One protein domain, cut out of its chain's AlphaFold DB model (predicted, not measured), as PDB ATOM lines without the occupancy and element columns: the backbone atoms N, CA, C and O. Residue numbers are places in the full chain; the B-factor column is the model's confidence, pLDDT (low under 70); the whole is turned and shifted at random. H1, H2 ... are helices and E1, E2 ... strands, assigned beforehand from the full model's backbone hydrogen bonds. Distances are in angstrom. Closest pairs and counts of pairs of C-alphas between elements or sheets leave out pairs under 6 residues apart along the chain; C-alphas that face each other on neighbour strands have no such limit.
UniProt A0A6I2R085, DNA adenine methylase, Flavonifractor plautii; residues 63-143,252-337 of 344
ATOM      1  N   LEU A  63      54.182 -28.048 -48.660       97.00
ATOM      2  CA  LEU A  63      54.241 -27.747 -47.231       97.00
ATOM      3  C   LEU A  63      53.047 -28.394 -46.526       97.00
ATOM      4  O   LEU A  63      51.916 -27.937 -46.690       97.00
ATOM      5  N   LEU A  64      53.296 -29.411 -45.703       97.62
ATOM      6  CA  LEU A  64      52.272 -30.075 -44.898       97.62
ATOM      7  C   LEU A  64      52.332 -29.587 -43.448       97.62
ATOM      8  O   LEU A  64      53.292 -29.828 -42.718       97.62
ATOM      9  N   ILE A  65      51.277 -28.904 -43.015       95.69
ATOM     10  CA  ILE A  65      51.143 -28.350 -41.668       95.69
ATOM     11  C   ILE A  65      50.178 -29.231 -40.867       95.69
ATOM     12  O   ILE A  65      48.965 -29.223 -41.089       95.69
ATOM     13  N   LEU A  66      50.715 -29.969 -39.900       93.88
ATOM     14  CA  LEU A  66      49.957 -30.870 -39.036       93.88
ATOM     15  C   LEU A  66      49.552 -30.173 -37.734       93.88
ATOM     16  O   LEU A  66      50.393 -29.711 -36.959       93.88
ATOM     17  N   GLU A  67      48.251 -30.108 -37.467       90.19
ATOM     18  CA  GLU A  67      47.689 -29.550 -36.243       90.19
ATOM     19  C   GLU A  67      47.627 -30.622 -35.132       90.19
ATOM     20  O   GLU A  67      46.829 -31.560 -35.193       90.19
ATOM     21  N   GLN A  68      48.414 -30.463 -34.064       85.69
ATOM     22  CA  GLN A  68      48.426 -31.366 -32.902       85.69
ATOM     23  C   GLN A  68      47.636 -30.807 -31.716       85.69
ATOM     24  O   GLN A  68      47.906 -29.705 -31.248       85.69
ATOM     25  N   LYS A  69      46.712 -31.588 -31.143       72.62
ATOM     26  CA  LYS A  69      45.928 -31.179 -29.954       72.62
ATOM     27  C   LYS A  69      46.762 -30.934 -28.698       72.62
ATOM     28  O   LYS A  69      46.464 -29.991 -27.970       72.62
ATOM     29  N   ASP A  70      47.785 -31.755 -28.483       66.75
ATOM     30  CA  ASP A  70      48.580 -31.772 -27.248       66.75
ATOM     31  C   ASP A  70      49.989 -31.195 -27.441       66.75
ATOM     32  O   ASP A  70      50.835 -31.276 -26.548       66.75
ATOM     33  N   GLY A  71      50.249 -30.583 -28.602       56.00
ATOM     34  CA  GLY A  71      51.469 -29.817 -28.816       56.00
ATOM     35  C   GLY A  71      51.502 -28.664 -27.813       56.00
ATOM     36  O   GLY A  71      50.473 -28.036 -27.563       56.00
ATOM     37  N   GLY A  72      52.657 -28.409 -27.199       58.69
ATOM     38  CA  GLY A  72      52.837 -27.353 -26.199       58.69
ATOM     39  C   GLY A  72      52.491 -25.942 -26.706       58.69
ATOM     40  O   GLY A  72      51.789 -25.732 -27.691       58.69
ATOM     41  N   LYS A  73      52.978 -24.895 -26.033       56.22
ATOM     42  CA  LYS A  73      52.771 -23.534 -26.557       56.22
ATOM     43  C   LYS A  73      53.455 -23.406 -27.922       56.22
ATOM     44  O   LYS A  73      54.629 -23.734 -28.026       56.22
ATOM     45  N   ALA A  74      52.720 -22.916 -28.927       59.97
ATOM     46  CA  ALA A  74      53.313 -22.551 -30.212       59.97
ATOM     47  C   ALA A  74      54.430 -21.544 -29.970       59.97
ATOM     48  O   ALA A  74      54.284 -20.679 -29.093       59.97
ATOM     49  N   ASP A  75      55.471 -21.601 -30.793       63.38
ATOM     50  CA  ASP A  75      56.409 -20.494 -30.861       63.38
ATOM     51  C   ASP A  75      55.639 -19.197 -31.146       63.38
ATOM     52  O   ASP A  75      54.681 -19.184 -31.933       63.38
ATOM     53  N   PRO A  76      55.984 -18.099 -30.456       63.28
ATOM     54  CA  PRO A  76      55.285 -16.842 -30.626       63.28
ATOM     55  C   PRO A  76      55.484 -16.337 -32.054       63.28
ATOM     56  O   PRO A  76      56.553 -15.859 -32.424       63.28
ATOM     57  N   VAL A  77      54.418 -16.402 -32.848       70.06
ATOM     58  CA  VAL A  77      54.397 -15.808 -34.181       70.06
ATOM     59  C   VAL A  77      54.227 -14.293 -34.042       70.06
ATOM     60  O   VAL A  77      53.314 -13.851 -33.329       70.06
ATOM     61  N   PRO A  78      55.070 -13.477 -34.702       76.00
ATOM     62  CA  PRO A  78      54.893 -12.035 -34.732       76.00
ATOM     63  C   PRO A  78      53.485 -11.673 -35.204       76.00
ATOM     64  O   PRO A  78      53.009 -12.151 -36.234       76.00
ATOM     65  N   LYS A  79      52.797 -10.817 -34.444       79.56
ATOM     66  CA  LYS A  79      51.475 -10.335 -34.849       79.56
ATOM     67  C   LYS A  79      51.611  -9.486 -36.105       79.56
ATOM     68  O   LYS A  79      52.378  -8.525 -36.114       79.56
ATOM     69  N   THR A  80      50.818  -9.796 -37.121       86.81
ATOM     70  CA  THR A  80      50.748  -9.005 -38.353       86.81
ATOM     71  C   THR A  80      49.535  -8.059 -38.314       86.81
ATOM     72  O   THR A  80      48.601  -8.278 -37.532       86.81
ATOM     73  N   PRO A  81      49.493  -7.012 -39.160       90.12
ATOM     74  CA  PRO A  81      48.315  -6.148 -39.300       90.12
ATOM     75  C   PRO A  81      47.120  -6.829 -40.001       90.12
ATOM     76  O   PRO A  81      46.074  -6.205 -40.175       90.12
ATOM     77  N   LEU A  82      47.250  -8.099 -40.399       94.25
ATOM     78  CA  LEU A  82      46.233  -8.848 -41.134       94.25
ATOM     79  C   LEU A  82      44.915  -8.981 -40.351       94.25
ATOM     80  O   LEU A  82      44.883  -9.394 -39.185       94.25
ATOM     81  N   LYS A  83      43.786  -8.703 -41.014       95.19
ATOM     82  CA  LYS A  83      42.458  -8.778 -40.394       95.19
ATOM     83  C   LYS A  83      41.988 -10.224 -40.217       95.19
ATOM     84  O   LYS A  83      41.447 -10.859 -41.112       95.19
ATOM     85  N   LYS A  84      42.020 -10.704 -38.975       92.62
ATOM     86  CA  LYS A  84      41.669 -12.096 -38.616       92.62
ATOM     87  C   LYS A  84      40.174 -12.432 -38.588       92.62
ATOM     88  O   LYS A  84      39.792 -13.532 -38.200       92.62
ATOM     89  N   ARG A  85      39.287 -11.470 -38.860       93.00
ATOM     90  CA  ARG A  85      37.830 -11.621 -38.663       93.00
ATOM     91  C   ARG A  85      37.019 -10.963 -39.776       93.00
ATOM     92  O   ARG A  85      36.089 -10.206 -39.488       93.00
ATOM     93  N   LEU A  86      37.372 -11.266 -41.020       96.00
ATOM     94  CA  LEU A  86      36.648 -10.811 -42.207       96.00
ATOM     95  C   LEU A  86      35.460 -11.706 -42.554       96.00
ATOM     96  O   LEU A  86      34.371 -11.192 -42.785       96.00
ATOM     97  N   SER A  87      35.642 -13.028 -42.493       97.12
ATOM     98  CA  SER A  87      34.582 -13.980 -42.832       97.12
ATOM     99  C   SER A  87      33.290 -13.724 -42.037       97.12
ATOM    100  O   SER A  87      33.331 -13.550 -40.803       97.12
ATOM    101  N   PRO A  88      32.114 -13.704 -42.691       97.50
ATOM    102  CA  PRO A  88      30.840 -13.690 -41.994       97.50
ATOM    103  C   PRO A  88      30.489 -15.063 -41.409       97.50
ATOM    104  O   PRO A  88      29.580 -15.126 -40.582       97.50
ATOM    105  N   LEU A  89      31.223 -16.129 -41.729       97.19
ATOM    106  CA  LEU A  89      31.028 -17.459 -41.156       97.19
ATOM    107  C   LEU A  89      31.961 -17.708 -39.958       97.19
ATOM    108  O   LEU A  89      33.034 -17.122 -39.812       97.19
ATOM    109  N   ARG A  90      31.525 -18.585 -39.056       93.69
ATOM    110  CA  ARG A  90      32.361 -19.237 -38.041       93.69
ATOM    111  C   ARG A  90      32.560 -20.677 -38.478       93.69
ATOM    112  O   ARG A  90      31.639 -21.466 -38.320       93.69
ATOM    113  N   TYR A  91      33.721 -21.013 -39.017       90.50
ATOM    114  CA  TYR A  91      33.911 -22.330 -39.614       90.50
ATOM    115  C   TYR A  91      34.625 -23.304 -38.665       90.50
ATOM    116  O   TYR A  91      35.611 -22.906 -38.028       90.50
ATOM    117  N   PRO A  92      34.152 -24.555 -38.524       84.94
ATOM    118  CA  PRO A  92      34.908 -25.608 -37.853       84.94
ATOM    119  C   PRO A  92      36.247 -25.837 -38.558       84.94
ATOM    120  O   PRO A  92      36.295 -25.885 -39.779       84.94
ATOM    121  N   GLY A  93      37.341 -25.916 -37.797       81.88
ATOM    122  CA  GLY A  93      38.691 -25.981 -38.377       81.88
ATOM    123  C   GLY A  93      39.221 -24.656 -38.936       81.88
ATOM    124  O   GLY A  93      40.383 -24.588 -39.316       81.88
ATOM    125  N   GLY A  94      38.421 -23.580 -38.915       84.06
ATOM    126  CA  GLY A  94      38.788 -22.300 -39.513       84.06
ATOM    127  C   GLY A  94      40.110 -21.736 -38.985       84.06
ATOM    128  O   GLY A  94      40.293 -21.526 -37.780       84.06
ATOM    129  N   LYS A  95      41.008 -21.406 -39.912       89.88
ATOM    130  CA  LYS A  95      42.400 -21.026 -39.641       89.88
ATOM    131  C   LYS A  95      42.598 -19.576 -39.206       89.88
ATOM    132  O   LYS A  95      43.721 -19.091 -39.146       89.88
ATOM    133  N   SER A  96      41.540 -18.870 -38.799       88.69
ATOM    134  CA  SER A  96      41.609 -17.442 -38.449       88.69
ATOM    135  C   SER A  96      42.623 -17.102 -37.345       88.69
ATOM    136  O   SER A  96      43.171 -16.005 -37.326       88.69
ATOM    137  N   LYS A  97      42.874 -18.033 -36.413       86.69
ATOM    138  CA  LYS A  97      43.904 -17.879 -35.367       86.69
ATOM    139  C   LYS A  97      45.326 -18.171 -35.864       86.69
ATOM    140  O   LYS A  97      46.269 -17.732 -35.223       86.69
ATOM    141  N   LEU A  98      45.456 -18.910 -36.964       88.88
ATOM    142  CA  LEU A  98      46.718 -19.320 -37.574       88.88
ATOM    143  C   LEU A  98      47.115 -18.434 -38.758       88.88
ATOM    144  O   LEU A  98      48.207 -18.606 -39.272       88.88
ATOM    145  N   ILE A  99      46.300 -17.454 -39.167       92.50
ATOM    146  CA  ILE A  99      46.622 -16.595 -40.323       92.50
ATOM    147  C   ILE A  99      48.001 -15.934 -40.183       92.50
ATOM    148  O   ILE A  99      48.690 -15.811 -41.179       92.50
ATOM    149  N   ASP A 100      48.407 -15.481 -38.986       91.12
ATOM    150  CA  ASP A 100      49.755 -14.894 -38.809       91.12
ATOM    151  C   ASP A 100      50.860 -15.904 -39.144       91.12
ATOM    152  O   ASP A 100      51.824 -15.564 -39.819       91.12
ATOM    153  N   TYR A 101      50.690 -17.149 -38.691       91.38
ATOM    154  CA  TYR A 101      51.622 -18.238 -38.956       91.38
ATOM    155  C   TYR A 101      51.632 -18.599 -40.441       91.38
ATOM    156  O   TYR A 101      52.685 -18.588 -41.063       91.38
ATOM    157  N   LEU A 102      50.450 -18.856 -41.009       93.00
ATOM    158  CA  LEU A 102      50.275 -19.252 -42.405       93.00
ATOM    159  C   LEU A 102      50.817 -18.190 -43.365       93.00
ATOM    160  O   LEU A 102      51.558 -18.519 -44.282       93.00
ATOM    161  N   ALA A 103      50.537 -16.911 -43.106       92.31
ATOM    162  CA  ALA A 103      51.043 -15.815 -43.927       92.31
ATOM    163  C   ALA A 103      52.576 -15.725 -43.946       92.31
ATOM    164  O   ALA A 103      53.135 -15.256 -44.930       92.31
ATOM    165  N   ALA A 104      53.254 -16.169 -42.883       91.44
ATOM    166  CA  ALA A 104      54.713 -16.244 -42.850       91.44
ATOM    167  C   ALA A 104      55.269 -17.462 -43.603       91.44
ATOM    168  O   ALA A 104      56.454 -17.480 -43.919       91.44
ATOM    169  N   GLN A 105      54.434 -18.472 -43.870       91.81
ATOM    170  CA  GLN A 105      54.824 -19.640 -44.651       91.81
ATOM    171  C   GLN A 105      54.680 -19.404 -46.153       91.81
ATOM    172  O   GLN A 105      55.471 -19.955 -46.909       91.81
ATOM    173  N   PHE A 106      53.701 -18.612 -46.595       92.81
ATOM    174  CA  PHE A 106      53.455 -18.393 -48.022       92.81
ATOM    175  C   PHE A 106      54.591 -17.630 -48.712       92.81
ATOM    176  O   PHE A 106      55.180 -16.701 -48.153       92.81
ATOM    177  N   ARG A 107      54.871 -18.018 -49.956       90.06
ATOM    178  CA  ARG A 107      55.920 -17.421 -50.786       90.06
ATOM    179  C   ARG A 107      55.387 -16.208 -51.525       90.06
ATOM    180  O   ARG A 107      54.371 -16.296 -52.203       90.06
ATOM    181  N   LYS A 108      56.061 -15.064 -51.409       89.00
ATOM    182  CA  LYS A 108      55.564 -13.793 -51.973       89.00
ATOM    183  C   LYS A 108      55.432 -13.850 -53.494       89.00
ATOM    184  O   LYS A 108      54.513 -13.265 -54.049       89.00
ATOM    185  N   GLU A 109      56.347 -14.558 -54.137       89.25
ATOM    186  CA  GLU A 109      56.411 -14.808 -55.572       89.25
ATOM    187  C   GLU A 109      55.258 -15.683 -56.097       89.25
ATOM    188  O   GLU A 109      54.901 -15.560 -57.265       89.25
ATOM    189  N   SER A 110      54.627 -16.481 -55.228       92.69
ATOM    190  CA  SER A 110      53.519 -17.393 -55.557       92.69
ATOM    191  C   SER A 110      52.182 -16.931 -54.967       92.69
ATOM    192  O   SER A 110      51.271 -17.728 -54.776       92.69
ATOM    193  N   LEU A 111      52.052 -15.648 -54.618       94.38
ATOM    194  CA  LEU A 111      50.844 -15.099 -53.994       94.38
ATOM    195  C   LEU A 111      50.012 -14.212 -54.919       94.38
ATOM    196  O   LEU A 111      49.050 -13.606 -54.452       94.38
ATOM    197  N   LYS A 112      50.311 -14.139 -56.220       97.12
ATOM    198  CA  LYS A 112      49.479 -13.364 -57.153       97.12
ATOM    199  C   LYS A 112      48.032 -13.858 -57.122       97.12
ATOM    200  O   LYS A 112      47.124 -13.051 -56.929       97.12
ATOM    201  N   THR A 113      47.854 -15.176 -57.193       98.12
ATOM    202  CA  THR A 113      46.565 -15.851 -57.015       98.12
ATOM    203  C   THR A 113      46.608 -16.720 -55.760       98.12
ATOM    204  O   THR A 113      47.480 -17.572 -55.615       98.12
ATOM    205  N   PHE A 114      45.662 -16.546 -54.843       98.62
ATOM    206  CA  PHE A 114      45.497 -17.432 -53.692       98.62
ATOM    207  C   PHE A 114      44.249 -18.290 -53.872       98.62
ATOM    208  O   PHE A 114      43.147 -17.762 -54.020       98.62
ATOM    209  N   VAL A 115      44.409 -19.611 -53.843       98.69
ATOM    210  CA  VAL A 115      43.319 -20.564 -54.070       98.69
ATOM    211  C   VAL A 115      42.977 -21.264 -52.763       98.69
ATOM    212  O   VAL A 115      43.757 -22.058 -52.248       98.69
ATOM    213  N   GLU A 116      41.795 -20.988 -52.220       98.50
ATOM    214  CA  GLU A 116      41.214 -21.751 -51.114       98.50
ATOM    215  C   GLU A 116      40.443 -22.944 -51.702       98.50
ATOM    216  O   GLU A 116      39.268 -22.818 -52.051       98.50
ATOM    217  N   VAL A 117      41.111 -24.098 -51.838       98.31
ATOM    218  CA  VAL A 117      40.556 -25.305 -52.494       98.31
ATOM    219  C   VAL A 117      39.359 -25.873 -51.721       98.31
ATOM    220  O   VAL A 117      38.398 -26.350 -52.320       98.31
ATOM    221  N   PHE A 118      39.417 -25.777 -50.389       97.62
ATOM    222  CA  PHE A 118      38.367 -26.168 -49.444       97.62
ATOM    223  C   PHE A 118      38.002 -24.970 -48.571       97.62
ATOM    224  O   PHE A 118      38.327 -24.905 -47.383       97.62
ATOM    225  N   ALA A 119      37.389 -23.962 -49.179       97.31
ATOM    226  CA  ALA A 119      37.335 -22.644 -48.582       97.31
ATOM    227  C   ALA A 119      36.585 -22.609 -47.253       97.31
ATOM    228  O   ALA A 119      37.044 -21.965 -46.303       97.31
ATOM    229  N   GLY A 120      35.412 -23.239 -47.161       96.50
ATOM    230  CA  GLY A 120      34.558 -23.157 -45.986       96.50
ATOM    231  C   GLY A 120      34.271 -21.709 -45.574       96.50
ATOM    232  O   GLY A 120      33.403 -21.025 -46.117       96.50
ATOM    233  N   GLY A 121      35.018 -21.218 -44.581       96.75
ATOM    234  CA  GLY A 121      34.975 -19.826 -44.129       96.75
ATOM    235  C   GLY A 121      35.877 -18.834 -44.882       96.75
ATOM    236  O   GLY A 121      35.780 -17.646 -44.568       96.75
ATOM    237  N   ALA A 122      36.745 -19.278 -45.795       97.75
ATOM    238  CA  ALA A 122      37.684 -18.491 -46.614       97.75
ATOM    239  C   ALA A 122      38.534 -17.487 -45.813       97.75
ATOM    240  O   ALA A 122      38.807 -16.364 -46.239       97.75
ATOM    241  N   SER A 123      38.851 -17.818 -44.554       96.62
ATOM    242  CA  SER A 123      39.368 -16.808 -43.626       96.62
ATOM    243  C   SER A 123      40.810 -16.402 -43.909       96.62
ATOM    244  O   SER A 123      41.185 -15.291 -43.531       96.62
ATOM    245  N   VAL A 124      41.601 -17.284 -44.528       97.69
ATOM    246  CA  VAL A 124      43.007 -17.018 -44.848       97.69
ATOM    247  C   VAL A 124      43.056 -16.143 -46.090       97.69
ATOM    248  O   VAL A 124      43.520 -15.008 -45.997       97.69
ATOM    249  N   GLY A 125      42.457 -16.604 -47.186       98.19
ATOM    250  CA  GLY A 125      42.407 -15.906 -48.463       98.19
ATOM    251  C   GLY A 125      41.805 -14.509 -48.356       98.19
ATOM    252  O   GLY A 125      42.429 -13.542 -48.787       98.19
ATOM    253  N   LEU A 126      40.672 -14.344 -47.657       98.56
ATOM    254  CA  LEU A 126      40.095 -13.012 -47.424       98.56
ATOM    255  C   LEU A 126      41.049 -12.079 -46.672       98.56
ATOM    256  O   LEU A 126      41.060 -10.876 -46.921       98.56
ATOM    257  N   SER A 127      41.818 -12.613 -45.722       98.12
ATOM    258  CA  SER A 127      42.766 -11.810 -44.955       98.12
ATOM    259  C   SER A 127      43.988 -11.409 -45.769       98.12
ATOM    260  O   SER A 127      44.538 -10.347 -45.487       98.12
ATOM    261  N   LEU A 128      44.428 -12.245 -46.711       98.12
ATOM    262  CA  LEU A 128      45.521 -11.924 -47.626       98.12
ATOM    263  C   LEU A 128      45.068 -10.888 -48.658       98.12
ATOM    264  O   LEU A 128      45.760  -9.890 -48.855       98.12
ATOM    265  N   LEU A 129      43.876 -11.077 -49.234       98.62
ATOM    266  CA  LEU A 129      43.306 -10.179 -50.238       98.62
ATOM    267  C   LEU A 129      43.062  -8.778 -49.667       98.62
ATOM    268  O   LEU A 129      43.502  -7.784 -50.231       98.62
ATOM    269  N   ASP A 130      42.430  -8.681 -48.493       98.44
ATOM    270  CA  ASP A 130      42.185  -7.395 -47.821       98.44
ATOM    271  C   ASP A 130      43.473  -6.632 -47.476       98.44
ATOM    272  O   ASP A 130      43.456  -5.407 -47.365       98.44
ATOM    273  N   ALA A 131      44.581  -7.351 -47.291       97.25
ATOM    274  CA  ALA A 131      45.885  -6.768 -47.007       97.25
ATOM    275  C   ALA A 131      46.694  -6.428 -48.269       97.25
ATOM    276  O   ALA A 131      47.798  -5.902 -48.137       97.25
ATOM    277  N   GLY A 132      46.171  -6.734 -49.463       96.94
ATOM    278  CA  GLY A 132      46.881  -6.569 -50.731       96.94
ATOM    279  C   GLY A 132      48.082  -7.503 -50.883       96.94
ATOM    280  O   GLY A 132      49.016  -7.172 -51.604       96.94
ATOM    281  N   LEU A 133      48.098  -8.634 -50.164       96.75
ATOM    282  CA  LEU A 133      49.146  -9.651 -50.309       96.75
ATOM    283  C   LEU A 133      48.888 -10.595 -51.483       96.75
ATOM    284  O   LEU A 133      49.825 -11.233 -51.943       96.75
ATOM    285  N   THR A 134      47.637 -10.688 -51.934       97.94
ATOM    286  CA  THR A 134      47.246 -11.406 -53.146       97.94
ATOM    287  C   THR A 134      46.384 -10.505 -54.018       97.94
ATOM    288  O   THR A 134      45.667  -9.654 -53.488       97.94
ATOM    289  N   GLU A 135      46.492 -10.660 -55.336       98.19
ATOM    290  CA  GLU A 135      45.747  -9.868 -56.323       98.19
ATOM    291  C   GLU A 135      44.404 -10.520 -56.667       98.19
ATOM    292  O   GLU A 135      43.434  -9.826 -56.972       98.19
ATOM    293  N   HIS A 136      44.343 -11.852 -56.607       98.56
ATOM    294  CA  HIS A 136      43.158 -12.631 -56.933       98.56
ATOM    295  C   HIS A 136      42.933 -13.748 -55.914       98.56
ATOM    296  O   HIS A 136      43.857 -14.465 -55.539       98.56
ATOM    297  N   LEU A 137      41.689 -13.914 -55.473       98.81
ATOM    298  CA  LEU A 137      41.275 -14.954 -54.541       98.81
ATOM    299  C   LEU A 137      40.276 -15.892 -55.214       98.81
ATOM    300  O   LEU A 137      39.191 -15.464 -55.600       98.81
ATOM    301  N   VAL A 138      40.594 -17.181 -55.259       98.75
ATOM    302  CA  VAL A 138      39.646 -18.231 -55.648       98.75
ATOM    303  C   VAL A 138      39.086 -18.882 -54.385       98.75
ATOM    304  O   VAL A 138      39.835 -19.347 -53.527       98.75
ATOM    305  N   ILE A 139      37.761 -18.901 -54.262       98.81
ATOM    306  CA  ILE A 139      37.011 -19.548 -53.183       98.81
ATOM    307  C   ILE A 139      36.283 -20.754 -53.778       98.81
ATOM    308  O   ILE A 139      35.255 -20.582 -54.434       98.81
ATOM    309  N   ASN A 140      36.777 -21.963 -53.512       98.75
ATOM    310  CA  ASN A 140      36.134 -23.203 -53.941       98.75
ATOM    311  C   ASN A 140      35.572 -23.982 -52.748       98.75
ATOM    312  O   ASN A 140      36.245 -24.145 -51.733       98.75
ATOM    313  N   ASP A 141      34.340 -24.477 -52.855       97.88
ATOM    314  CA  ASP A 141      33.785 -25.435 -51.893       97.88
ATOM    315  C   ASP A 141      32.661 -26.252 -52.546       97.88
ATOM    316  O   ASP A 141      31.803 -25.701 -53.237       97.88
ATOM    317  N   THR A 142      32.645 -27.565 -52.316       96.81
ATOM    318  CA  THR A 142      31.638 -28.473 -52.889       96.81
ATOM    319  C   THR A 142      30.353 -28.548 -52.062       96.81
ATOM    320  O   THR A 142      29.358 -29.127 -52.514       96.81
ATOM    321  N   ASP A 143      30.322 -27.983 -50.847       97.19
ATOM    322  CA  ASP A 143      29.087 -27.860 -50.079       97.19
ATOM    323  C   ASP A 143      28.154 -26.836 -50.753       97.19
ATOM    324  O   ASP A 143      28.474 -25.644 -50.812       97.19
ATOM    325  N   ASP A 252      35.010 -30.113 -57.742       96.88
ATOM    326  CA  ASP A 252      35.763 -31.089 -56.962       96.88
ATOM    327  C   ASP A 252      37.226 -30.638 -56.804       96.88
ATOM    328  O   ASP A 252      37.782 -29.968 -57.674       96.88
ATOM    329  N   ALA A 253      37.842 -30.947 -55.665       96.50
ATOM    330  CA  ALA A 253      39.191 -30.481 -55.374       96.50
ATOM    331  C   ALA A 253      40.229 -31.049 -56.352       96.50
ATOM    332  O   ALA A 253      41.128 -30.314 -56.760       96.50
ATOM    333  N   VAL A 254      40.090 -32.321 -56.742       95.94
ATOM    334  CA  VAL A 254      40.969 -32.970 -57.723       95.94
ATOM    335  C   VAL A 254      40.797 -32.298 -59.079       95.94
ATOM    336  O   VAL A 254      41.771 -31.796 -59.636       95.94
ATOM    337  N   ASP A 255      39.549 -32.148 -59.534       96.75
ATOM    338  CA  ASP A 255      39.244 -31.487 -60.806       96.75
ATOM    339  C   ASP A 255      39.766 -30.041 -60.847       96.75
ATOM    340  O   ASP A 255      40.293 -29.602 -61.871       96.75
ATOM    341  N   LEU A 256      39.630 -29.286 -59.751       97.31
ATOM    342  CA  LEU A 256      40.114 -27.908 -59.663       97.31
ATOM    343  C   LEU A 256      41.637 -27.841 -59.791       97.31
ATOM    344  O   LEU A 256      42.148 -26.979 -60.507       97.31
ATOM    345  N   LEU A 257      42.354 -28.717 -59.085       96.75
ATOM    346  CA  LEU A 257      43.812 -28.761 -59.109       96.75
ATOM    347  C   LEU A 257      44.312 -29.168 -60.498       96.75
ATOM    348  O   LEU A 257      45.071 -28.415 -61.105       96.75
ATOM    349  N   GLU A 258      43.836 -30.296 -61.025       94.62
ATOM    350  CA  GLU A 258      44.313 -30.875 -62.286       94.62
ATOM    351  C   GLU A 258      43.956 -30.055 -63.521       94.62
ATOM    352  O   GLU A 258      44.686 -30.100 -64.505       94.62
ATOM    353  N   ASN A 259      42.853 -29.303 -63.510       93.81
ATOM    354  CA  ASN A 259      42.391 -28.601 -64.712       93.81
ATOM    355  C   ASN A 259      42.588 -27.085 -64.658       93.81
ATOM    356  O   ASN A 259      42.338 -26.406 -65.655       93.81
ATOM    357  N   SER A 260      42.993 -26.522 -63.514       93.94
ATOM    358  CA  SER A 260      43.084 -25.068 -63.368       93.94
ATOM    359  C   SER A 260      44.137 -24.614 -62.360       93.94
ATOM    360  O   SER A 260      45.155 -24.056 -62.761       93.94
ATOM    361  N   ALA A 261      43.903 -24.831 -61.067       94.31
ATOM    362  CA  ALA A 261      44.609 -24.120 -60.004       94.31
ATOM    363  C   ALA A 261      46.105 -24.457 -59.928       94.31
ATOM    364  O   ALA A 261      46.897 -23.599 -59.553       94.31
ATOM    365  N   TYR A 262      46.501 -25.679 -60.298       95.38
ATOM    366  CA  TYR A 262      47.897 -26.103 -60.208       95.38
ATOM    367  C   TYR A 262      48.814 -25.426 -61.235       95.38
ATOM    368  O   TYR A 262      49.998 -25.235 -60.973       95.38
ATOM    369  N   TRP A 263      48.288 -25.047 -62.398       93.88
ATOM    370  CA  TRP A 263      49.107 -24.666 -63.555       93.88
ATOM    371  C   TRP A 263      49.542 -23.193 -63.571       93.88
ATOM    372  O   TRP A 263      50.192 -22.758 -64.518       93.88
ATOM    373  N   ASP A 264      49.200 -22.418 -62.538       91.44
ATOM    374  CA  ASP A 264      49.699 -21.055 -62.338       91.44
ATOM    375  C   ASP A 264      50.848 -21.061 -61.316       91.44
ATOM    376  O   ASP A 264      50.616 -21.124 -60.108       91.44
ATOM    377  N   GLU A 265      52.094 -20.956 -61.784       90.81
ATOM    378  CA  GLU A 265      53.288 -20.871 -60.920       90.81
ATOM    379  C   GLU A 265      53.288 -19.628 -60.004       90.81
ATOM    380  O   GLU A 265      53.986 -19.590 -58.987       90.81
ATOM    381  N   GLN A 266      52.484 -18.606 -60.328       93.50
ATOM    382  CA  GLN A 266      52.303 -17.420 -59.487       93.50
ATOM    383  C   GLN A 266      51.191 -17.606 -58.441       93.50
ATOM    384  O   GLN A 266      50.821 -16.637 -57.764       93.50
ATOM    385  N   SER A 267      50.656 -18.823 -58.306       95.31
ATOM    386  CA  SER A 267      49.579 -19.144 -57.378       95.31
ATOM    387  C   SER A 267      50.021 -19.999 -56.192       95.31
ATOM    388  O   SER A 267      50.989 -20.760 -56.250       95.31
ATOM    389  N   THR A 268      49.273 -19.868 -55.096       97.62
ATOM    390  CA  THR A 268      49.353 -20.755 -53.934       97.62
ATOM    391  C   THR A 268      48.030 -21.495 -53.801       97.62
ATOM    392  O   THR A 268      46.984 -20.874 -53.585       97.62
ATOM    393  N   CYS A 269      48.084 -22.822 -53.864       98.25
ATOM    394  CA  CYS A 269      46.974 -23.705 -53.542       98.25
ATOM    395  C   CYS A 269      46.978 -24.004 -52.040       98.25
ATOM    396  O   CYS A 269      47.816 -24.760 -51.540       98.25
ATOM    397  N   PHE A 270      46.029 -23.412 -51.315       98.44
ATOM    398  CA  PHE A 270      45.791 -23.689 -49.906       98.44
ATOM    399  C   PHE A 270      44.714 -24.767 -49.746       98.44
ATOM    400  O   PHE A 270      43.547 -24.578 -50.102       98.44
ATOM    401  N   ILE A 271      45.129 -25.915 -49.214       98.19
ATOM    402  CA  ILE A 271      44.364 -27.161 -49.202       98.19
ATOM    403  C   ILE A 271      44.062 -27.542 -47.743       98.19
ATOM    404  O   ILE A 271      44.934 -28.010 -47.012       98.19
ATOM    405  N   ASP A 272      42.819 -27.326 -47.304       96.56
ATOM    406  CA  ASP A 272      42.346 -27.592 -45.930       96.56
ATOM    407  C   ASP A 272      41.117 -28.525 -45.935       96.56
ATOM    408  O   ASP A 272      39.992 -28.088 -45.666       96.56
ATOM    409  N   PRO A 273      41.297 -29.800 -46.315       95.88
ATOM    410  CA  PRO A 273      40.199 -30.734 -46.529       95.88
ATOM    411  C   PRO A 273      39.530 -31.149 -45.204       95.88
ATOM    412  O   PRO A 273      40.070 -30.931 -44.113       95.88
ATOM    413  N   PRO A 274      38.344 -31.786 -45.261       94.62
ATOM    414  CA  PRO A 274      37.700 -32.357 -44.079       94.62
ATOM    415  C   PRO A 274      38.646 -33.273 -43.287       94.62
ATOM    416  O   PRO A 274      39.212 -34.186 -43.848       94.62
ATOM    417  N   TYR A 275      38.812 -33.094 -41.976       91.81
ATOM    418  CA  TYR A 275      39.759 -33.927 -41.212       91.81
ATOM    419  C   TYR A 275      39.380 -35.416 -41.154       91.81
ATOM    420  O   TYR A 275      38.226 -35.724 -40.878       91.81
ATOM    421  N   VAL A 276      40.362 -36.321 -41.210       90.44
ATOM    422  CA  VAL A 276      40.165 -37.789 -41.144       90.44
ATOM    423  C   VAL A 276      39.243 -38.216 -39.988       90.44
ATOM    424  O   VAL A 276      38.209 -38.846 -40.176       90.44
ATOM    425  N   VAL A 277      39.569 -37.820 -38.752       87.12
ATOM    426  CA  VAL A 277      38.840 -38.295 -37.557       87.12
ATOM    427  C   VAL A 277      37.575 -37.478 -37.276       87.12
ATOM    428  O   VAL A 277      36.612 -37.980 -36.697       87.12
ATOM    429  N   LYS A 278      37.583 -36.180 -37.601       87.19
ATOM    430  CA  LYS A 278      36.524 -35.233 -37.204       87.19
ATOM    431  C   LYS A 278      35.656 -34.736 -38.345       87.19
ATOM    432  O   LYS A 278      34.639 -34.100 -38.074       87.19
ATOM    433  N   GLY A 279      35.980 -35.055 -39.588       87.94
ATOM    434  CA  GLY A 279      35.306 -34.539 -40.770       87.94
ATOM    435  C   GLY A 279      33.810 -34.832 -40.737       87.94
ATOM    436  O   GLY A 279      32.990 -33.912 -40.800       87.94
ATOM    437  N   LYS A 280      33.454 -36.091 -40.470       91.38
ATOM    438  CA  LYS A 280      32.062 -36.544 -40.356       91.38
ATOM    439  C   LYS A 280      31.282 -35.905 -39.209       91.38
ATOM    440  O   LYS A 280      30.064 -35.800 -39.303       91.38
ATOM    441  N   ASP A 281      31.929 -35.417 -38.154       90.19
ATOM    442  CA  ASP A 281      31.247 -34.677 -37.081       90.19
ATOM    443  C   ASP A 281      30.995 -33.210 -37.477       90.19
ATOM    444  O   ASP A 281      30.009 -32.596 -37.059       90.19
ATOM    445  N   LEU A 282      31.893 -32.633 -38.279       91.38
ATOM    446  CA  LEU A 282      31.991 -31.189 -38.497       91.38
ATOM    447  C   LEU A 282      31.334 -30.710 -39.794       91.38
ATOM    448  O   LEU A 282      30.716 -29.644 -39.792       91.38
ATOM    449  N   TYR A 283      31.428 -31.484 -40.875       93.31
ATOM    450  CA  TYR A 283      31.072 -31.040 -42.225       93.31
ATOM    451  C   TYR A 283      29.914 -31.858 -42.807       93.31
ATOM    452  O   TYR A 283      29.685 -33.005 -42.422       93.31
ATOM    453  N   ARG A 284      29.119 -31.254 -43.696       92.62
ATOM    454  CA  ARG A 284      28.006 -31.942 -44.378       92.62
ATOM    455  C   ARG A 284      28.498 -32.813 -45.535       92.62
ATOM    456  O   ARG A 284      27.904 -33.855 -45.783       92.62
ATOM    457  N   ARG A 285      29.597 -32.405 -46.171       91.25
ATOM    458  CA  ARG A 285      30.441 -33.212 -47.056       91.25
ATOM    459  C   ARG A 285      31.726 -33.546 -46.307       91.25
ATOM    460  O   ARG A 285      32.311 -32.652 -45.705       91.25
ATOM    461  N   TRP A 286      32.116 -34.810 -46.275       94.00
ATOM    462  CA  TRP A 286      33.345 -35.258 -45.627       94.00
ATOM    463  C   TRP A 286      34.050 -36.250 -46.538       94.00
ATOM    464  O   TRP A 286      33.411 -36.818 -47.419       94.00
ATOM    465  N   TYR A 287      35.344 -36.411 -46.300       94.69
ATOM    466  CA  TYR A 287      36.168 -37.422 -46.937       94.69
ATOM    467  C   TYR A 287      36.167 -38.694 -46.093       94.69
ATOM    468  O   TYR A 287      36.168 -38.628 -44.858       94.69
ATOM    469  N   GLU A 288      36.107 -39.827 -46.773       95.50
ATOM    470  CA  GLU A 288      36.522 -41.127 -46.262       95.50
ATOM    471  C   GLU A 288      38.024 -41.332 -46.566       95.50
ATOM    472  O   GLU A 288      38.673 -40.481 -47.173       95.50
ATOM    473  N   GLU A 289      38.605 -42.440 -46.104       96.00
ATOM    474  CA  GLU A 289      40.040 -42.736 -46.268       96.00
ATOM    475  C   GLU A 289      40.487 -42.706 -47.740       96.00
ATOM    476  O   GLU A 289      41.418 -41.974 -48.068       96.00
ATOM    477  N   ASP A 290      39.750 -43.376 -48.630       97.06
ATOM    478  CA  ASP A 290      40.033 -43.402 -50.072       97.06
ATOM    479  C   ASP A 290      40.043 -41.991 -50.698       97.06
ATOM    480  O   ASP A 290      40.864 -41.703 -51.567       97.06
ATOM    481  N   ASP A 291      39.176 -41.078 -50.233       97.00
ATOM    482  CA  ASP A 291      39.148 -39.690 -50.722       97.00
ATOM    483  C   ASP A 291      40.430 -38.936 -50.310       97.00
ATOM    484  O   ASP A 291      40.968 -38.119 -51.065       97.00
ATOM    485  N   HIS A 292      40.946 -39.209 -49.103       97.62
ATOM    486  CA  HIS A 292      42.214 -38.652 -48.625       97.62
ATOM    487  C   HIS A 292      43.403 -39.161 -49.435       97.62
ATOM    488  O   HIS A 292      44.257 -38.362 -49.828       97.62
ATOM    489  N   GLU A 293      43.447 -40.468 -49.682       97.75
ATOM    490  CA  GLU A 293      44.487 -41.108 -50.486       97.75
ATOM    491  C   GLU A 293      44.466 -40.601 -51.927       97.75
ATOM    492  O   GLU A 293      45.515 -40.248 -52.464       97.75
ATOM    493  N   GLN A 294      43.279 -40.473 -52.529       97.62
ATOM    494  CA  GLN A 294      43.127 -39.945 -53.880       97.62
ATOM    495  C   GLN A 294      43.628 -38.499 -53.978       97.62
ATOM    496  O   GLN A 294      44.422 -38.182 -54.864       97.62
ATOM    497  N   LEU A 295      43.224 -37.620 -53.053       98.12
ATOM    498  CA  LEU A 295      43.705 -36.238 -53.041       98.12
ATOM    499  C   LEU A 295      45.235 -36.178 -52.890       98.12
ATOM    500  O   LEU A 295      45.896 -35.407 -53.586       98.12
ATOM    501  N   ALA A 296      45.808 -36.984 -51.991       98.12
ATOM    502  CA  ALA A 296      47.251 -37.033 -51.775       98.12
ATOM    503  C   ALA A 296      48.009 -37.566 -52.999       98.12
ATOM    504  O   ALA A 296      49.039 -37.001 -53.371       98.12
ATOM    505  N   MET A 297      47.485 -38.605 -53.653       97.38
ATOM    506  CA  MET A 297      48.036 -39.163 -54.885       97.38
ATOM    507  C   MET A 297      48.106 -38.100 -55.984       97.38
ATOM    508  O   MET A 297      49.183 -37.866 -56.528       97.38
ATOM    509  N   ILE A 298      46.996 -37.410 -56.264       97.06
ATOM    510  CA  ILE A 298      46.937 -36.391 -57.322       97.06
ATOM    511  C   ILE A 298      47.897 -35.237 -57.041       97.06
ATOM    512  O   ILE A 298      48.679 -34.860 -57.911       97.06
ATOM    513  N   ILE A 299      47.898 -34.706 -55.816       97.56
ATOM    514  CA  ILE A 299      48.812 -33.624 -55.428       97.56
ATOM    515  C   ILE A 299      50.269 -34.033 -55.662       97.56
ATOM    516  O   ILE A 299      51.058 -33.232 -56.159       97.56
ATOM    517  N   GLN A 300      50.633 -35.266 -55.311       95.25
ATOM    518  CA  GLN A 300      52.002 -35.746 -55.468       95.25
ATOM    519  C   GLN A 300      52.372 -36.031 -56.918       95.25
ATOM    520  O   GLN A 300      53.492 -35.716 -57.307       95.25
ATOM    521  N   MET A 301      51.447 -36.554 -57.724       95.06
ATOM    522  CA  MET A 301      51.659 -36.724 -59.161       95.06
ATOM    523  C   MET A 301      51.881 -35.380 -59.852       95.06
ATOM    524  O   MET A 301      52.842 -35.240 -60.604       95.06
ATOM    525  N   LEU A 302      51.050 -34.379 -59.548       95.38
ATOM    526  CA  LEU A 302      51.222 -33.017 -60.054       95.38
ATOM    527  C   LEU A 302      52.578 -32.451 -59.617       95.38
ATOM    528  O   LEU A 302      53.389 -32.068 -60.456       95.38
ATOM    529  N   TYR A 303      52.856 -32.494 -58.311       94.88
ATOM    530  CA  TYR A 303      54.094 -31.990 -57.723       94.88
ATOM    531  C   TYR A 303      55.359 -32.653 -58.273       94.88
ATOM    532  O   TYR A 303      56.366 -31.974 -58.444       94.88
ATOM    533  N   GLN A 304      55.338 -33.957 -58.534       94.69
ATOM    534  CA  GLN A 304      56.484 -34.678 -59.076       94.69
ATOM    535  C   GLN A 304      56.626 -34.435 -60.583       94.69
ATOM    536  O   GLN A 304      57.719 -34.120 -61.063       94.69
ATOM    537  N   GLY A 305      55.519 -34.557 -61.315       93.50
ATOM    538  CA  GLY A 305      55.499 -34.614 -62.770       93.50
ATOM    539  C   GLY A 305      55.735 -33.274 -63.453       93.50
ATOM    540  O   GLY A 305      56.387 -33.240 -64.486       93.50
ATOM    541  N   MET A 306      55.260 -32.157 -62.897       89.94
ATOM    542  CA  MET A 306      55.357 -30.853 -63.563       89.94
ATOM    543  C   MET A 306      55.592 -29.729 -62.559       89.94
ATOM    544  O   MET A 306      55.135 -29.820 -61.427       89.94
ATOM    545  N   PRO A 307      56.296 -28.648 -62.916       88.19
ATOM    546  CA  PRO A 307      56.238 -27.428 -62.129       88.19
ATOM    547  C   PRO A 307      54.847 -26.796 -62.146       88.19
ATOM    548  O   PRO A 307      54.103 -26.928 -63.116       88.19
ATOM    549  N   GLY A 308      54.512 -26.096 -61.068       92.56
ATOM    550  CA  GLY A 308      53.210 -25.470 -60.901       92.56
ATOM    551  C   GLY A 308      53.141 -24.639 -59.626       92.56
ATOM    552  O   GLY A 308      54.154 -24.127 -59.142       92.56
ATOM    553  N   ALA A 309      51.936 -24.518 -59.085       94.81
ATOM    554  CA  ALA A 309      51.607 -23.723 -57.910       94.81
ATOM    555  C   ALA A 309      52.365 -24.146 -56.634       94.81
ATOM    556  O   ALA A 309      52.697 -25.320 -56.440       94.81
ATOM    557  N   ASP A 310      52.555 -23.197 -55.705       95.75
ATOM    558  CA  ASP A 310      52.972 -23.504 -54.326       95.75
ATOM    559  C   ASP A 310      51.840 -24.268 -53.625       95.75
ATOM    560  O   ASP A 310      50.691 -23.824 -53.615       95.75
ATOM    561  N   ILE A 311      52.152 -25.420 -53.029       97.44
ATOM    562  CA  ILE A 311      51.158 -26.260 -52.356       97.44
ATOM    563  C   ILE A 311      51.340 -26.138 -50.846       97.44
ATOM    564  O   ILE A 311      52.388 -26.488 -50.297       97.44
ATOM    565  N   VAL A 312      50.286 -25.698 -50.157       98.00
ATOM    566  CA  VAL A 312      50.239 -25.650 -48.694       98.00
ATOM    567  C   VAL A 312      49.012 -26.394 -48.195       98.00
ATOM    568  O   VAL A 312      47.880 -26.010 -48.477       98.00
ATOM    569  N   ILE A 313      49.240 -27.444 -47.413       98.00
ATOM    570  CA  ILE A 313      48.211 -28.361 -46.930       98.00
ATOM    571  C   ILE A 313      48.123 -28.270 -45.411       98.00
ATOM    572  O   ILE A 313      49.144 -28.210 -44.724       98.00
ATOM    573  N   THR A 314      46.909 -28.300 -44.863       95.94
ATOM    574  CA  THR A 314      46.698 -28.412 -43.415       95.94
ATOM    575  C   THR A 314      45.848 -29.620 -43.059       95.94
ATOM    576  O   THR A 314      44.805 -29.839 -43.664       95.94
ATOM    577  N   TYR A 315      46.245 -30.356 -42.020       94.19
ATOM    578  CA  TYR A 315      45.524 -31.535 -41.528       94.19
ATOM    579  C   TYR A 315      45.583 -31.658 -40.003       94.19
ATOM    580  O   TYR A 315      46.398 -31.018 -39.342       94.19
ATOM    581  N   ASP A 316      44.727 -32.516 -39.439       90.56
ATOM    582  CA  ASP A 316      44.971 -33.081 -38.110       90.56
ATOM    583  C   ASP A 316      46.179 -34.024 -38.177       90.56
ATOM    584  O   ASP A 316      46.317 -34.789 -39.129       90.56
ATOM    585  N   ASP A 317      47.034 -34.001 -37.157       92.75
ATOM    586  CA  ASP A 317      48.162 -34.931 -37.086       92.75
ATOM    587  C   ASP A 317      47.681 -36.368 -36.810       92.75
ATOM    588  O   ASP A 317      47.207 -36.674 -35.709       92.75
ATOM    589  N   CYS A 318      47.791 -37.254 -37.805       92.88
ATOM    590  CA  CYS A 318      47.508 -38.679 -37.661       92.88
ATOM    591  C   CYS A 318      48.417 -39.546 -38.558       92.88
ATOM    592  O   CYS A 318      48.994 -39.025 -39.514       92.88
ATOM    593  N   PRO A 319      48.538 -40.862 -38.270       94.88
ATOM    594  CA  PRO A 319      49.395 -41.769 -39.038       94.88
ATOM    595  C   PRO A 319      49.094 -41.773 -40.540       94.88
ATOM    596  O   PRO A 319      50.001 -41.521 -41.318       94.88
ATOM    597  N   LEU A 320      47.818 -41.911 -40.929       96.38
ATOM    598  CA  LEU A 320      47.402 -41.903 -42.337       96.38
ATOM    599  C   LEU A 320      47.971 -40.696 -43.099       96.38
ATOM    600  O   LEU A 320      48.617 -40.859 -44.123       96.38
ATOM    601  N   ILE A 321      47.790 -39.479 -42.571       96.75
ATOM    602  CA  ILE A 321      48.259 -38.261 -43.247       96.75
ATOM    603  C   ILE A 321      49.790 -38.192 -43.313       96.75
ATOM    604  O   ILE A 321      50.336 -37.664 -44.277       96.75
ATOM    605  N   ARG A 322      50.500 -38.725 -42.312       95.44
ATOM    606  CA  ARG A 322      51.968 -38.804 -42.351       95.44
ATOM    607  C   ARG A 322      52.466 -39.791 -43.402       95.44
ATOM    608  O   ARG A 322      53.519 -39.545 -43.981       95.44
ATOM    609  N   ASP A 323      51.716 -40.859 -43.643       97.12
ATOM    610  CA  ASP A 323      52.102 -41.925 -44.565       97.12
ATOM    611  C   ASP A 323      51.822 -41.548 -46.030       97.12
ATOM    612  O   ASP A 323      52.630 -41.849 -46.906       97.12
ATOM    613  N   ILE A 324      50.718 -40.843 -46.311       97.31
ATOM    614  CA  ILE A 324      50.276 -40.567 -47.692       97.31
ATOM    615  C   ILE A 324      50.934 -39.342 -48.349       97.31
ATOM    616  O   ILE A 324      50.722 -39.125 -49.538       97.31
ATOM    617  N   TYR A 325      51.746 -38.556 -47.632       97.00
ATOM    618  CA  TYR A 325      52.467 -37.386 -48.174       97.00
ATOM    619  C   TYR A 325      54.007 -37.505 -48.054       97.00
ATOM    620  O   TYR A 325      54.640 -36.652 -47.426       97.00
ATOM    621  N   PRO A 326      54.648 -38.530 -48.649       94.31
ATOM    622  CA  PRO A 326      56.093 -38.754 -48.552       94.31
ATOM    623  C   PRO A 326      56.968 -37.618 -49.102       94.31
ATOM    624  O   PRO A 326      58.101 -37.472 -48.650       94.31
ATOM    625  N   TYR A 327      56.478 -36.809 -50.049       93.06
ATOM    626  CA  TYR A 327      57.249 -35.689 -50.616       93.06
ATOM    627  C   TYR A 327      57.086 -34.357 -49.872       93.06
ATOM    628  O   TYR A 327      57.642 -33.345 -50.303       93.06
ATOM    629  N   ALA A 328      56.298 -34.317 -48.796       96.12
ATOM    630  CA  ALA A 328      55.996 -33.068 -48.115       96.12
ATOM    631  C   ALA A 328      57.047 -32.673 -47.070       96.12
ATOM    632  O   ALA A 328      57.470 -33.476 -46.237       96.12
ATOM    633  N   ASP A 329      57.360 -31.380 -47.032       95.44
ATOM    634  CA  ASP A 329      58.001 -30.754 -45.885       95.44
ATOM    635  C   ASP A 329      56.980 -30.667 -44.748       95.44
ATOM    636  O   ASP A 329      55.998 -29.920 -44.819       95.44
ATOM    637  N   VAL A 330      57.204 -31.436 -43.683       95.38
ATOM    638  CA  VAL A 330      56.259 -31.521 -42.568       95.38
ATOM    639  C   VAL A 330      56.612 -30.525 -41.471       95.38
ATOM    640  O   VAL A 330      57.699 -30.549 -40.895       95.38
ATOM    641  N   THR A 331      55.637 -29.701 -41.100       93.31
ATOM    642  CA  THR A 331      55.687 -28.857 -39.902       93.31
ATOM    643  C   THR A 331      54.540 -29.208 -38.968       93.31
ATOM    644  O   THR A 331      53.465 -29.620 -39.397       93.31
ATOM    645  N   VAL A 332      54.764 -29.064 -37.665       91.50
ATOM    646  CA  VAL A 332      53.762 -29.380 -36.645       91.50
ATOM    647  C   VAL A 332      53.432 -28.120 -35.864       91.50
ATOM    648  O   VAL A 332      54.327 -27.441 -35.359       91.50
ATOM    649  N   VAL A 333      52.142 -27.816 -35.739       88.38
ATOM    650  CA  VAL A 333      51.645 -26.662 -34.986       88.38
ATOM    651  C   VAL A 333      50.658 -27.097 -33.906       88.38
ATOM    652  O   VAL A 333      49.817 -27.967 -34.135       88.38
ATOM    653  N   PRO A 334      50.699 -26.489 -32.711       82.69
ATOM    654  CA  PRO A 334      49.781 -26.858 -31.650       82.69
ATOM    655  C   PRO A 334      48.395 -26.244 -31.861       82.69
ATOM    656  O   PRO A 334      48.220 -25.067 -32.203       82.69
ATOM    657  N   ARG A 335      47.376 -27.055 -31.594       71.00
ATOM    658  CA  ARG A 335      45.972 -26.775 -31.856       71.00
ATOM    659  C   ARG A 335      45.269 -26.314 -30.586       71.00
ATOM    660  O   ARG A 335      44.676 -27.091 -29.845       71.00
ATOM    661  N   ASN A 336      45.244 -25.001 -30.366       57.38
ATOM    662  CA  ASN A 336      44.502 -24.402 -29.252       57.38
ATOM    663  C   ASN A 336      42.983 -24.362 -29.532       57.38
ATOM    664  O   ASN A 336      42.419 -23.322 -29.924       57.38
ATOM    665  N   TYR A 337      42.290 -25.486 -29.318       48.47
ATOM    666  CA  TYR A 337      40.825 -25.518 -29.325       48.47
ATOM    667  C   TYR A 337      40.249 -24.578 -28.258       48.47
ATOM    668  O   TYR A 337      40.692 -24.530 -27.118       48.47
TER     669      TYR A 337
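Overview. This is residues 63 to 143 and 252 to 337 of the 344 residues of the protein "DNA adenine methylase" of Flavonifractor plautii (UniProt A0A6I2R085). A twisted sheet of six parallel strands makes the core, with helices on both sides: H1 and H2 on one, H3, H5 and H6 on the other. The long link of residues 69 to 98 winds past H1 and H2, and the short H4 lies beyond the last residues of E4. The printed part has 167 residues with six named helices and six named strands, along the chain E1 H1 E2 H2 E3 H3 E4 H4 H5 E5 H6 E6; the sheet's order is E3 E2 E4 E5 E1 E6. The class is mixed, helices and strands, with under half of the residues in named elements. The whole is compact, with a radius of gyration of the C-alphas of 14.9 A and spans of 38 by 36 by 29 A.

Arrangement. The sheet runs E3 (residues 136 to 140), E2 (113 to 116), E4 (267 to 271), E5 (310 to 316), E1 (63 to 68) and E6 (328 to 334), with E3 and E6 as edge strands. Within hydrogen-bond range are N 116 and O 138 for E3 and E2, 2.9 A; N 270 and O 115 for E2 and E4, 2.8 A; N 271 and O 312 for E4 and E5, 2.8 A; N 65 and O 313 for E5 and E1, 2.8 A; N 66 and O 331 for E1 and E6, 2.8 A. H2, residues 123 to 130, is on the sheet at a height of 8.9 A, over E2 and only just over E3, with 3 of its C-alphas on E3; it runs along the strands, at 20 degrees to E2 on the local plane. H1, residues 99 to 105, only grazes the sheet; it touches H2, about perpendicular at 79 degrees, the closest C-alphas being those of Ile 99 and Val 124, 5.8 A apart. H3, residues 253 to 259, H5, residues 289 to 305, and H6, residues 319 to 324, each only graze the sheet. With residues 295 to 302 alone, H5 touches H3, the same way at a shallow tilt of 26 degrees; the closest C-alphas, of Val 254 and Leu 295, are 6.3 A apart. With residues 293 to 297 alone, H5 only just touches H6, with 3 pairs of C-alphas within 8 A, the closest being Ala 296 and Ile 324, 6.2 A. H4, residues 279 to 282, is not on the sheet and touches no helix. E2, H2, E3 and E4, H4, H5, E5 are strand-helix-strand units, parallel neighbour strands with helices between; E1, H1, E2 and E5, H6, E6 are split ones, with other strands between the two; the four crossovers are right-handed. Every O i to N i+4 pair is within hydrogen-bond range in H1, H3, H5 and H6, and 3 of 4 in H2; H4 is too short for such a pair.

Along the chain. E1 begins at C-alpha 63, (54.241, -27.747, -47.231), and spans 15.9 A. H5, the longest helix, spans 24.0 A from C-alpha 289 at (40.040, -42.736, -46.268). E5 spans 20.5 A, and E6 18.7 A, ending at C-alpha 334, (49.781, -26.858, -31.650).

Size, cuts and confidence. The C-alphas farthest apart, of Gly 72 and Asn 259, are 39.9 A apart. Residues 144 to 251 are not printed; C-alphas 143 and 252 are 10.1 A apart across the cut, which lies in the link from E3 to H3. Of the links that are printed whole, E1 to H1, with 30 residues, is long. The mean pLDDT of the printed part is 91.9; residues 70 to 76 and 336 to 337 are under 70.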